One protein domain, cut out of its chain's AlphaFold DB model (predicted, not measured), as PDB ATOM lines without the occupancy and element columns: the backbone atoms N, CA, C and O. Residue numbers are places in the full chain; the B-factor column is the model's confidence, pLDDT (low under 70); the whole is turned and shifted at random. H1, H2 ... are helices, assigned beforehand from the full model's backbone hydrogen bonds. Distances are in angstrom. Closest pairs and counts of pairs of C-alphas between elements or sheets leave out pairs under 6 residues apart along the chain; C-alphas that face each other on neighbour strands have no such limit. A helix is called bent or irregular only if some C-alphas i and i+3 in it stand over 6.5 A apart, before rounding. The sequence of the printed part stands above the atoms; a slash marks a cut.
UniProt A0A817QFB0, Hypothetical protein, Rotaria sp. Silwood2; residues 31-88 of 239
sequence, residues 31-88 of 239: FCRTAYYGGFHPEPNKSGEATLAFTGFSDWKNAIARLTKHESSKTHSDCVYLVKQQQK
ATOM      1  N   PHE A  31      51.839  -0.983 332.306       84.75
ATOM      2  CA  PHE A  31      50.956  -2.115 332.008       84.75
ATOM      3  C   PHE A  31      51.709  -3.344 331.493       84.75
ATOM      4  O   PHE A  31      51.458  -4.456 331.950       84.75
ATOM      5  N   CYS A  32      52.660  -3.161 330.576       86.12
ATOM      6  CA  CYS A  32      53.425  -4.284 330.038       86.12
ATOM      7  C   CYS A  32      54.391  -4.873 331.070       86.12
ATOM      8  O   CYS A  32      54.591  -6.085 331.087       86.12
ATOM      9  N   ARG A  33      54.966  -4.043 331.946       84.75
ATOM     10  CA  ARG A  33      55.856  -4.502 333.018       84.75
ATOM     11  C   ARG A  33      55.092  -5.253 334.108       84.75
ATOM     12  O   ARG A  33      55.536  -6.313 334.538       84.75
ATOM     13  N   THR A  34      53.924  -4.755 334.501       79.75
ATOM     14  CA  THR A  34      53.032  -5.428 335.454       79.75
ATOM     15  C   THR A  34      52.540  -6.766 334.903       79.75
ATOM     16  O   THR A  34      52.632  -7.774 335.597       79.75
ATOM     17  N   ALA A  35      52.102  -6.814 333.639       80.62
ATOM     18  CA  ALA A  35      51.704  -8.066 332.992       80.62
ATOM     19  C   ALA A  35      52.860  -9.086 332.942       80.62
ATOM     20  O   ALA A  35      52.647 -10.264 333.227       80.62
ATOM     21  N   TYR A  36      54.086  -8.624 332.665       81.56
ATOM     22  CA  TYR A  36      55.285  -9.465 332.628       81.56
ATOM     23  C   TYR A  36      55.592 -10.144 333.967       81.56
ATOM     24  O   TYR A  36      55.789 -11.356 334.009       81.56
ATOM     25  N   TYR A  37      55.589  -9.392 335.071       79.25
ATOM     26  CA  TYR A  37      55.778  -9.980 336.403       79.25
ATOM     27  C   TYR A  37      54.565 -10.788 336.883       79.25
ATOM     28  O   TYR A  37      54.711 -11.658 337.734       79.25
ATOM     29  N   GLY A  38      53.388 -10.550 336.301       71.62
ATOM     30  CA  GLY A  38      52.180 -11.353 336.492       71.62
ATOM     31  C   GLY A  38      52.130 -12.651 335.674       71.62
ATOM     32  O   GLY A  38      51.073 -13.275 335.623       71.62
ATOM     33  N   GLY A  39      53.229 -13.050 335.016       74.06
ATOM     34  CA  GLY A  39      53.349 -14.314 334.276       74.06
ATOM     35  C   GLY A  39      52.946 -14.255 332.798       74.06
ATOM     36  O   GLY A  39      52.983 -15.277 332.114       74.06
ATOM     37  N   PHE A  40      52.577 -13.081 332.273       72.88
ATOM     38  CA  PHE A  40      52.348 -12.895 330.842       72.88
ATOM     39  C   PHE A  40      53.644 -12.465 330.157       72.88
ATOM     40  O   PHE A  40      54.047 -11.306 330.230       72.88
ATOM     41  N   HIS A  41      54.295 -13.393 329.463       70.88
ATOM     42  CA  HIS A  41      55.527 -13.121 328.729       70.88
ATOM     43  C   HIS A  41      55.212 -12.901 327.245       70.88
ATOM     44  O   HIS A  41      55.119 -13.877 326.501       70.88
ATOM     45  N   PRO A  42      55.024 -11.647 326.789       60.06
ATOM     46  CA  PRO A  42      54.894 -11.395 325.366       60.06
ATOM     47  C   PRO A  42      56.184 -11.831 324.667       60.06
ATOM     48  O   PRO A  42      57.280 -11.452 325.090       60.06
ATOM     49  N   GLU A  43      56.039 -12.641 323.617       56.34
ATOM     50  CA  GLU A  43      57.149 -13.109 322.788       56.34
ATOM     51  C   GLU A  43      58.054 -11.926 322.390       56.34
ATOM     52  O   GLU A  43      57.554 -10.849 322.031       56.34
ATOM     53  N   PRO A  44      59.389 -12.077 322.452       53.88
ATOM     54  CA  PRO A  44      60.310 -11.054 321.990       53.88
ATOM     55  C   PRO A  44      60.242 -10.959 320.461       53.88
ATOM     56  O   PRO A  44      61.042 -11.532 319.725       53.88
ATOM     57  N   ASN A  45      59.270 -10.201 319.964       52.25
ATOM     58  CA  ASN A  45      59.162  -9.889 318.548       52.25
ATOM     59  C   ASN A  45      60.399  -9.081 318.116       52.25
ATOM     60  O   ASN A  45      60.874  -8.202 318.846       52.25
ATOM     61  N   LYS A  46      60.861  -9.285 316.873       48.84
ATOM     62  CA  LYS A  46      61.962  -8.525 316.233       48.84
ATOM     63  C   LYS A  46      61.751  -6.991 316.212       48.84
ATOM     64  O   LYS A  46      62.650  -6.260 315.815       48.84
ATOM     65  N   SER A  47      60.584  -6.494 316.638       52.25
ATOM     66  CA  SER A  47      60.200  -5.081 316.764       52.25
ATOM     67  C   SER A  47      60.587  -4.421 318.104       52.25
ATOM     68  O   SER A  47      60.308  -3.234 318.296       52.25
ATOM     69  N   GLY A  48      61.203  -5.154 319.044       57.41
ATOM     70  CA  GLY A  48      61.686  -4.614 320.325       57.41
ATOM     71  C   GLY A  48      60.574  -4.214 321.304       57.41
ATOM     72  O   GLY A  48      60.788  -3.376 322.178       57.41
ATOM     73  N   GLU A  49      59.348  -4.716 321.138       57.19
ATOM     74  CA  GLU A  49      58.178  -4.360 321.967       57.19
ATOM     75  C   GLU A  49      58.313  -4.787 323.436       57.19
ATOM     76  O   GLU A  49      57.833  -4.076 324.318       57.19
ATOM     77  N   ALA A  50      59.073  -5.850 323.717       62.06
ATOM     78  CA  ALA A  50      59.402  -6.282 325.077       62.06
ATOM     79  C   ALA A  50      60.378  -5.335 325.812       62.06
ATOM     80  O   ALA A  50      60.495  -5.394 327.037       62.06
ATOM     81  N   THR A  51      61.055  -4.422 325.101       71.06
ATOM     82  CA  THR A  51      62.018  -3.478 325.692       71.06
ATOM     83  C   THR A  51      61.367  -2.585 326.746       71.06
ATOM     84  O   THR A  51      61.935  -2.399 327.813       71.06
ATOM     85  N   LEU A  52      60.149  -2.089 326.511       78.69
ATOM     86  CA  LEU A  52      59.444  -1.246 327.488       78.69
ATOM     87  C   LEU A  52      58.907  -2.035 328.695       78.69
ATOM     88  O   LEU A  52      58.600  -1.425 329.717       78.69
ATOM     89  N   ALA A  53      58.807  -3.363 328.599       73.62
ATOM     90  CA  ALA A  53      58.384  -4.225 329.701       73.62
ATOM     91  C   ALA A  53      59.565  -4.664 330.582       73.62
ATOM     92  O   ALA A  53      59.427  -4.695 331.803       73.62
ATOM     93  N   PHE A  54      60.721  -4.976 329.979       75.06
ATOM     94  CA  PHE A  54      61.825  -5.658 330.665       75.06
ATOM     95  C   PHE A  54      63.125  -4.841 330.737       75.06
ATOM     96  O   PHE A  54      63.592  -4.528 331.830       75.06
ATOM     97  N   THR A  55      63.721  -4.464 329.600       78.00
ATOM     98  CA  THR A  55      65.071  -3.856 329.577       78.00
ATOM     99  C   THR A  55      65.098  -2.331 329.724       78.00
ATOM    100  O   THR A  55      66.139  -1.772 330.079       78.00
ATOM    101  N   GLY A  56      63.966  -1.662 329.502       78.00
ATOM    102  CA  GLY A  56      63.802  -0.210 329.535       78.00
ATOM    103  C   GLY A  56      64.261   0.490 328.253       78.00
ATOM    104  O   GLY A  56      65.133   0.010 327.529       78.00
ATOM    105  N   PHE A  57      63.672   1.649 327.963       84.31
ATOM    106  CA  PHE A  57      63.985   2.470 326.790       84.31
ATOM    107  C   PHE A  57      64.729   3.753 327.189       84.31
ATOM    108  O   PHE A  57      64.297   4.436 328.106       84.31
ATOM    109  N   SER A  58      65.826   4.098 326.509       84.31
ATOM    110  CA  SER A  58      66.687   5.251 326.869       84.31
ATOM    111  C   SER A  58      67.052   6.179 325.702       84.31
ATOM    112  O   SER A  58      67.769   7.157 325.903       84.31
ATOM    113  N   ASP A  59      66.554   5.924 324.486       85.31
ATOM    114  CA  ASP A  59      66.802   6.808 323.339       85.31
ATOM    115  C   ASP A  59      65.795   7.965 323.299       85.31
ATOM    116  O   ASP A  59      64.785   7.949 322.590       85.31
ATOM    117  N   TRP A  60      66.090   9.001 324.080       83.00
ATOM    118  CA  TRP A  60      65.219  10.161 324.266       83.00
ATOM    119  C   TRP A  60      64.895  10.925 322.979       83.00
ATOM    120  O   TRP A  60      63.815  11.503 322.881       83.00
ATOM    121  N   LYS A  61      65.773  10.886 321.966       86.25
ATOM    122  CA  LYS A  61      65.529  11.556 320.676       86.25
ATOM    123  C   LYS A  61      64.369  10.919 319.913       86.25
ATOM    124  O   LYS A  61      63.656  11.615 319.198       86.25
ATOM    125  N   ASN A  62      64.158   9.616 320.097       84.19
ATOM    126  CA  ASN A  62      63.126   8.838 319.412       84.19
ATOM    127  C   ASN A  62      61.993   8.386 320.351       84.19
ATOM    128  O   ASN A  62      61.158   7.565 319.962       84.19
ATOM    129  N   ALA A  63      61.941   8.916 321.579       81.31
ATOM    130  CA  ALA A  63      61.004   8.477 322.609       81.31
ATOM    131  C   ALA A  63      59.541   8.602 322.180       81.31
ATOM    132  O   ALA A  63      58.798   7.632 322.294       81.31
ATOM    133  N   ILE A  64      59.143   9.749 321.623       83.69
ATOM    134  CA  ILE A  64      57.754   9.987 321.203       83.69
ATOM    135  C   ILE A  64      57.342   8.972 320.132       83.69
ATOM    136  O   ILE A  64      56.380   8.236 320.321       83.69
ATOM    137  N   ALA A  65      58.123   8.847 319.055       86.19
ATOM    138  CA  ALA A  65      57.836   7.899 317.977       86.19
ATOM    139  C   ALA A  65      57.762   6.448 318.483       86.19
ATOM    140  O   ALA A  65      56.916   5.665 318.040       86.19
ATOM    141  N   ARG A  66      58.626   6.080 319.441       84.50
ATOM    142  CA  ARG A  66      58.625   4.742 320.034       84.50
ATOM    143  C   ARG A  66      57.398   4.492 320.908       84.50
ATOM    144  O   ARG A  66      56.827   3.405 320.805       84.50
ATOM    145  N   LEU A  67      57.026   5.459 321.746       85.12
ATOM    146  CA  LEU A  67      55.887   5.372 322.659       85.12
ATOM    147  C   LEU A  67      54.565   5.363 321.895       85.12
ATOM    148  O   LEU A  67      53.762   4.475 322.144       85.12
ATOM    149  N   THR A  68      54.386   6.229 320.894       84.31
ATOM    150  CA  THR A  68      53.181   6.233 320.046       84.31
ATOM    151  C   THR A  68      53.008   4.900 319.319       84.31
ATOM    152  O   THR A  68      51.925   4.320 319.324       84.31
ATOM    153  N   LYS A  69      54.094   4.341 318.760       86.44
ATOM    154  CA  LYS A  69      54.056   3.009 318.135       86.44
ATOM    155  C   LYS A  69      53.736   1.898 319.143       86.44
ATOM    156  O   LYS A  69      53.089   0.915 318.788       86.44
ATOM    157  N   HIS A  70      54.231   2.020 320.374       85.44
ATOM    158  CA  HIS A  70      53.980   1.053 321.441       85.44
ATOM    159  C   HIS A  70      52.535   1.112 321.944       85.44
ATOM    160  O   HIS A  70      51.917   0.064 322.091       85.44
ATOM    161  N   GLU A  71      51.989   2.305 322.159       85.50
ATOM    162  CA  GLU A  71      50.608   2.528 322.598       85.50
ATOM    163  C   GLU A  71      49.605   1.893 321.629       85.50
ATOM    164  O   GLU A  71      48.692   1.191 322.053       85.50
ATOM    165  N   SER A  72      49.840   2.027 320.319       84.75
ATOM    166  CA  SER A  72      49.007   1.403 319.284       84.75
ATOM    167  C   SER A  72      49.267  -0.095 319.076       84.75
ATOM    168  O   SER A  72      48.658  -0.712 318.201       84.75
ATOM    169  N   SER A  73      50.220  -0.695 319.798       84.38
ATOM    170  CA  SER A  73      50.577  -2.098 319.582       84.38
ATOM    171  C   SER A  73      49.539  -3.043 320.191       84.38
ATOM    172  O   SER A  73      49.007  -2.817 321.283       84.38
ATOM    173  N   LYS A  74      49.293  -4.159 319.497       82.12
ATOM    174  CA  LYS A  74      48.397  -5.218 319.977       82.12
ATOM    175  C   LYS A  74      48.875  -5.794 321.312       82.12
ATOM    176  O   LYS A  74      48.081  -5.941 322.227       82.12
ATOM    177  N   THR A  75      50.180  -5.995 321.460       81.31
ATOM    178  CA  THR A  75      50.791  -6.470 322.707       81.31
ATOM    179  C   THR A  75      50.538  -5.527 323.882       81.31
ATOM    180  O   THR A  75      50.218  -5.990 324.973       81.31
ATOM    181  N   HIS A  76      50.648  -4.209 323.683       84.06
ATOM    182  CA  HIS A  76      50.301  -3.245 324.727       84.06
ATOM    183  C   HIS A  76      48.815  -3.325 325.083       84.06
ATOM    184  O   HIS A  76      48.475  -3.379 326.261       84.06
ATOM    185  N   SER A  77      47.944  -3.409 324.077       82.94
ATOM    186  CA  SER A  77      46.494  -3.519 324.276       82.94
ATOM    187  C   SER A  77      46.109  -4.786 325.053       82.94
ATOM    188  O   SER A  77      45.313  -4.707 325.988       82.94
ATOM    189  N   ASP A  78      46.726  -5.926 324.735       82.44
ATOM    190  CA  ASP A  78      46.526  -7.197 325.439       82.44
ATOM    191  C   ASP A  78      47.028  -7.109 326.894       82.44
ATOM    192  O   ASP A  78      46.317  -7.503 327.818       82.44
ATOM    193  N   CYS A  79      48.201  -6.506 327.134       81.62
ATOM    194  CA  CYS A  79      48.713  -6.251 328.487       81.62
ATOM    195  C   CYS A  79      47.791  -5.323 329.295       81.62
ATOM    196  O   CYS A  79      47.515  -5.591 330.463       81.62
ATOM    197  N   VAL A  80      47.298  -4.239 328.687       81.75
ATOM    198  CA  VAL A  80      46.344  -3.315 329.316       81.75
ATOM    199  C   VAL A  80      45.056  -4.050 329.666       81.75
ATOM    200  O   VAL A  80      44.552  -3.891 330.776       81.75
ATOM    201  N   TYR A  81      44.535  -4.876 328.758       80.19
ATOM    202  CA  TYR A  81      43.351  -5.687 329.009       80.19
ATOM    203  C   TYR A  81      43.575  -6.661 330.169       80.19
ATOM    204  O   TYR A  81      42.765  -6.689 331.087       80.19
ATOM    205  N   LEU A  82      44.687  -7.398 330.190       78.25
ATOM    206  CA  LEU A  82      45.007  -8.350 331.258       78.25
ATOM    207  C   LEU A  82      45.143  -7.676 332.625       78.25
ATOM    208  O   LEU A  82      44.538  -8.136 333.589       78.25
ATOM    209  N   VAL A  83      45.876  -6.563 332.712       76.75
ATOM    210  CA  VAL A  83      46.026  -5.811 333.969       76.75
ATOM    211  C   VAL A  83      44.680  -5.239 334.422       76.75
ATOM    212  O   VAL A  83      44.343  -5.323 335.600       76.75
ATOM    213  N   LYS A  84      43.857  -4.732 333.495       75.44
ATOM    214  CA  LYS A  84      42.492  -4.278 333.807       75.44
ATOM    215  C   LYS A  84      41.568  -5.426 334.227       75.44
ATOM    216  O   LYS A  84      40.709  -5.224 335.074       75.44
ATOM    217  N   GLN A  85      41.737  -6.627 333.676       66.81
ATOM    218  CA  GLN A  85      40.975  -7.813 334.079       66.81
ATOM    219  C   GLN A  85      41.433  -8.365 335.433       66.81
ATOM    220  O   GLN A  85      40.596  -8.852 336.175       66.81
ATOM    221  N   GLN A  86      42.713  -8.241 335.796       63.53
ATOM    222  CA  GLN A  86      43.191  -8.532 337.155       63.53
ATOM    223  C   GLN A  86      42.649  -7.529 338.186       63.53
ATOM    224  O   GLN A  86      42.451  -7.890 339.344       63.53
ATOM    225  N   GLN A  87      42.380  -6.288 337.765       56.47
ATOM    226  CA  GLN A  87      41.706  -5.273 338.584       56.47
ATOM    227  C   GLN A  87      40.190  -5.484 338.688       56.47
ATOM    228  O   GLN A  87      39.576  -4.992 339.633       56.47
ATOM    229  N   LYS A  88      39.568  -6.244 337.774       55.41
ATOM    230  CA  LYS A  88      38.223  -6.773 338.016       55.41
ATOM    231  C   LYS A  88      38.356  -7.895 339.034       55.41
ATOM    232  O   LYS A  88      39.027  -8.886 338.772       55.41
TER     233      LYS A  88
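AT A GLANCE: This is residues 31 to 88 of the 239 residues of the protein "Hypothetical protein" of Rotaria sp. Silwood2 (UniProt A0A817QFB0). Two longer helices, H4 and H3, follow each other round a wide corner and make most of the length of a rod; H1 packs crosswise on H4, and the short H2 sits near the corner between H1, H3 and H4. Residues 58 to 65, of which 60 to 65 belong to H3, stick out at one end. The printed part has 58 residues with four named helices in the order H1, H2, H3, H4, no named strand, and the class all helix. It is compact, with a radius of gyration of the C-alphas of 11.4 A and spans of 37 by 17 by 17 A.

HOW THE PARTS SIT: H4, residues 74 to 87, touches H1, residues 31 to 37; their closest C-alphas, of Cys 32 and Cys 79, are 5.3 A apart. Their lines are only just about perpendicular, at 72 degrees. H3, residues 60 to 71, is close to H4 but not clearly touching, with the closest C-alphas, of His 70 and His 76, 6.5 A apart; they run the same way at a steep tilt of 68 degrees, only just short of perpendicular. H2, residues 49 to 52, is close to H1 but not clearly touching, the closest C-alphas being those of Cys 32 and Leu 52, at 7.2 A. H1 and H3 are apart. Every O i to N i+4 pair is within hydrogen-bond range in H1 and H4, and 6 of 8 are in H3; H2 is too short for such a pair.

IN THESE COORDINATES: H4 is 19.8 A long and ends with C-alpha 87 at (41.706, -5.273, 338.584). H3 is 16.6 A long and irregular: C-alphas 61 and 64 are 7.9 A apart. H1 is 10.2 A long and begins with C-alpha 31 at (50.956, -2.115, 332.008). H2 is neither bent nor irregular, but only just: C-alphas 49 and 52 are 6.5 A apart.

THE WHOLE: The two C-alphas farthest apart, of Lys 61 and Lys 88, are 37.2 A apart. The printed part has no cut; the link from H1 to H2 is long, with 11 residues. The model's confidence is under 70 at residues 42 to 50 and 85 to 88.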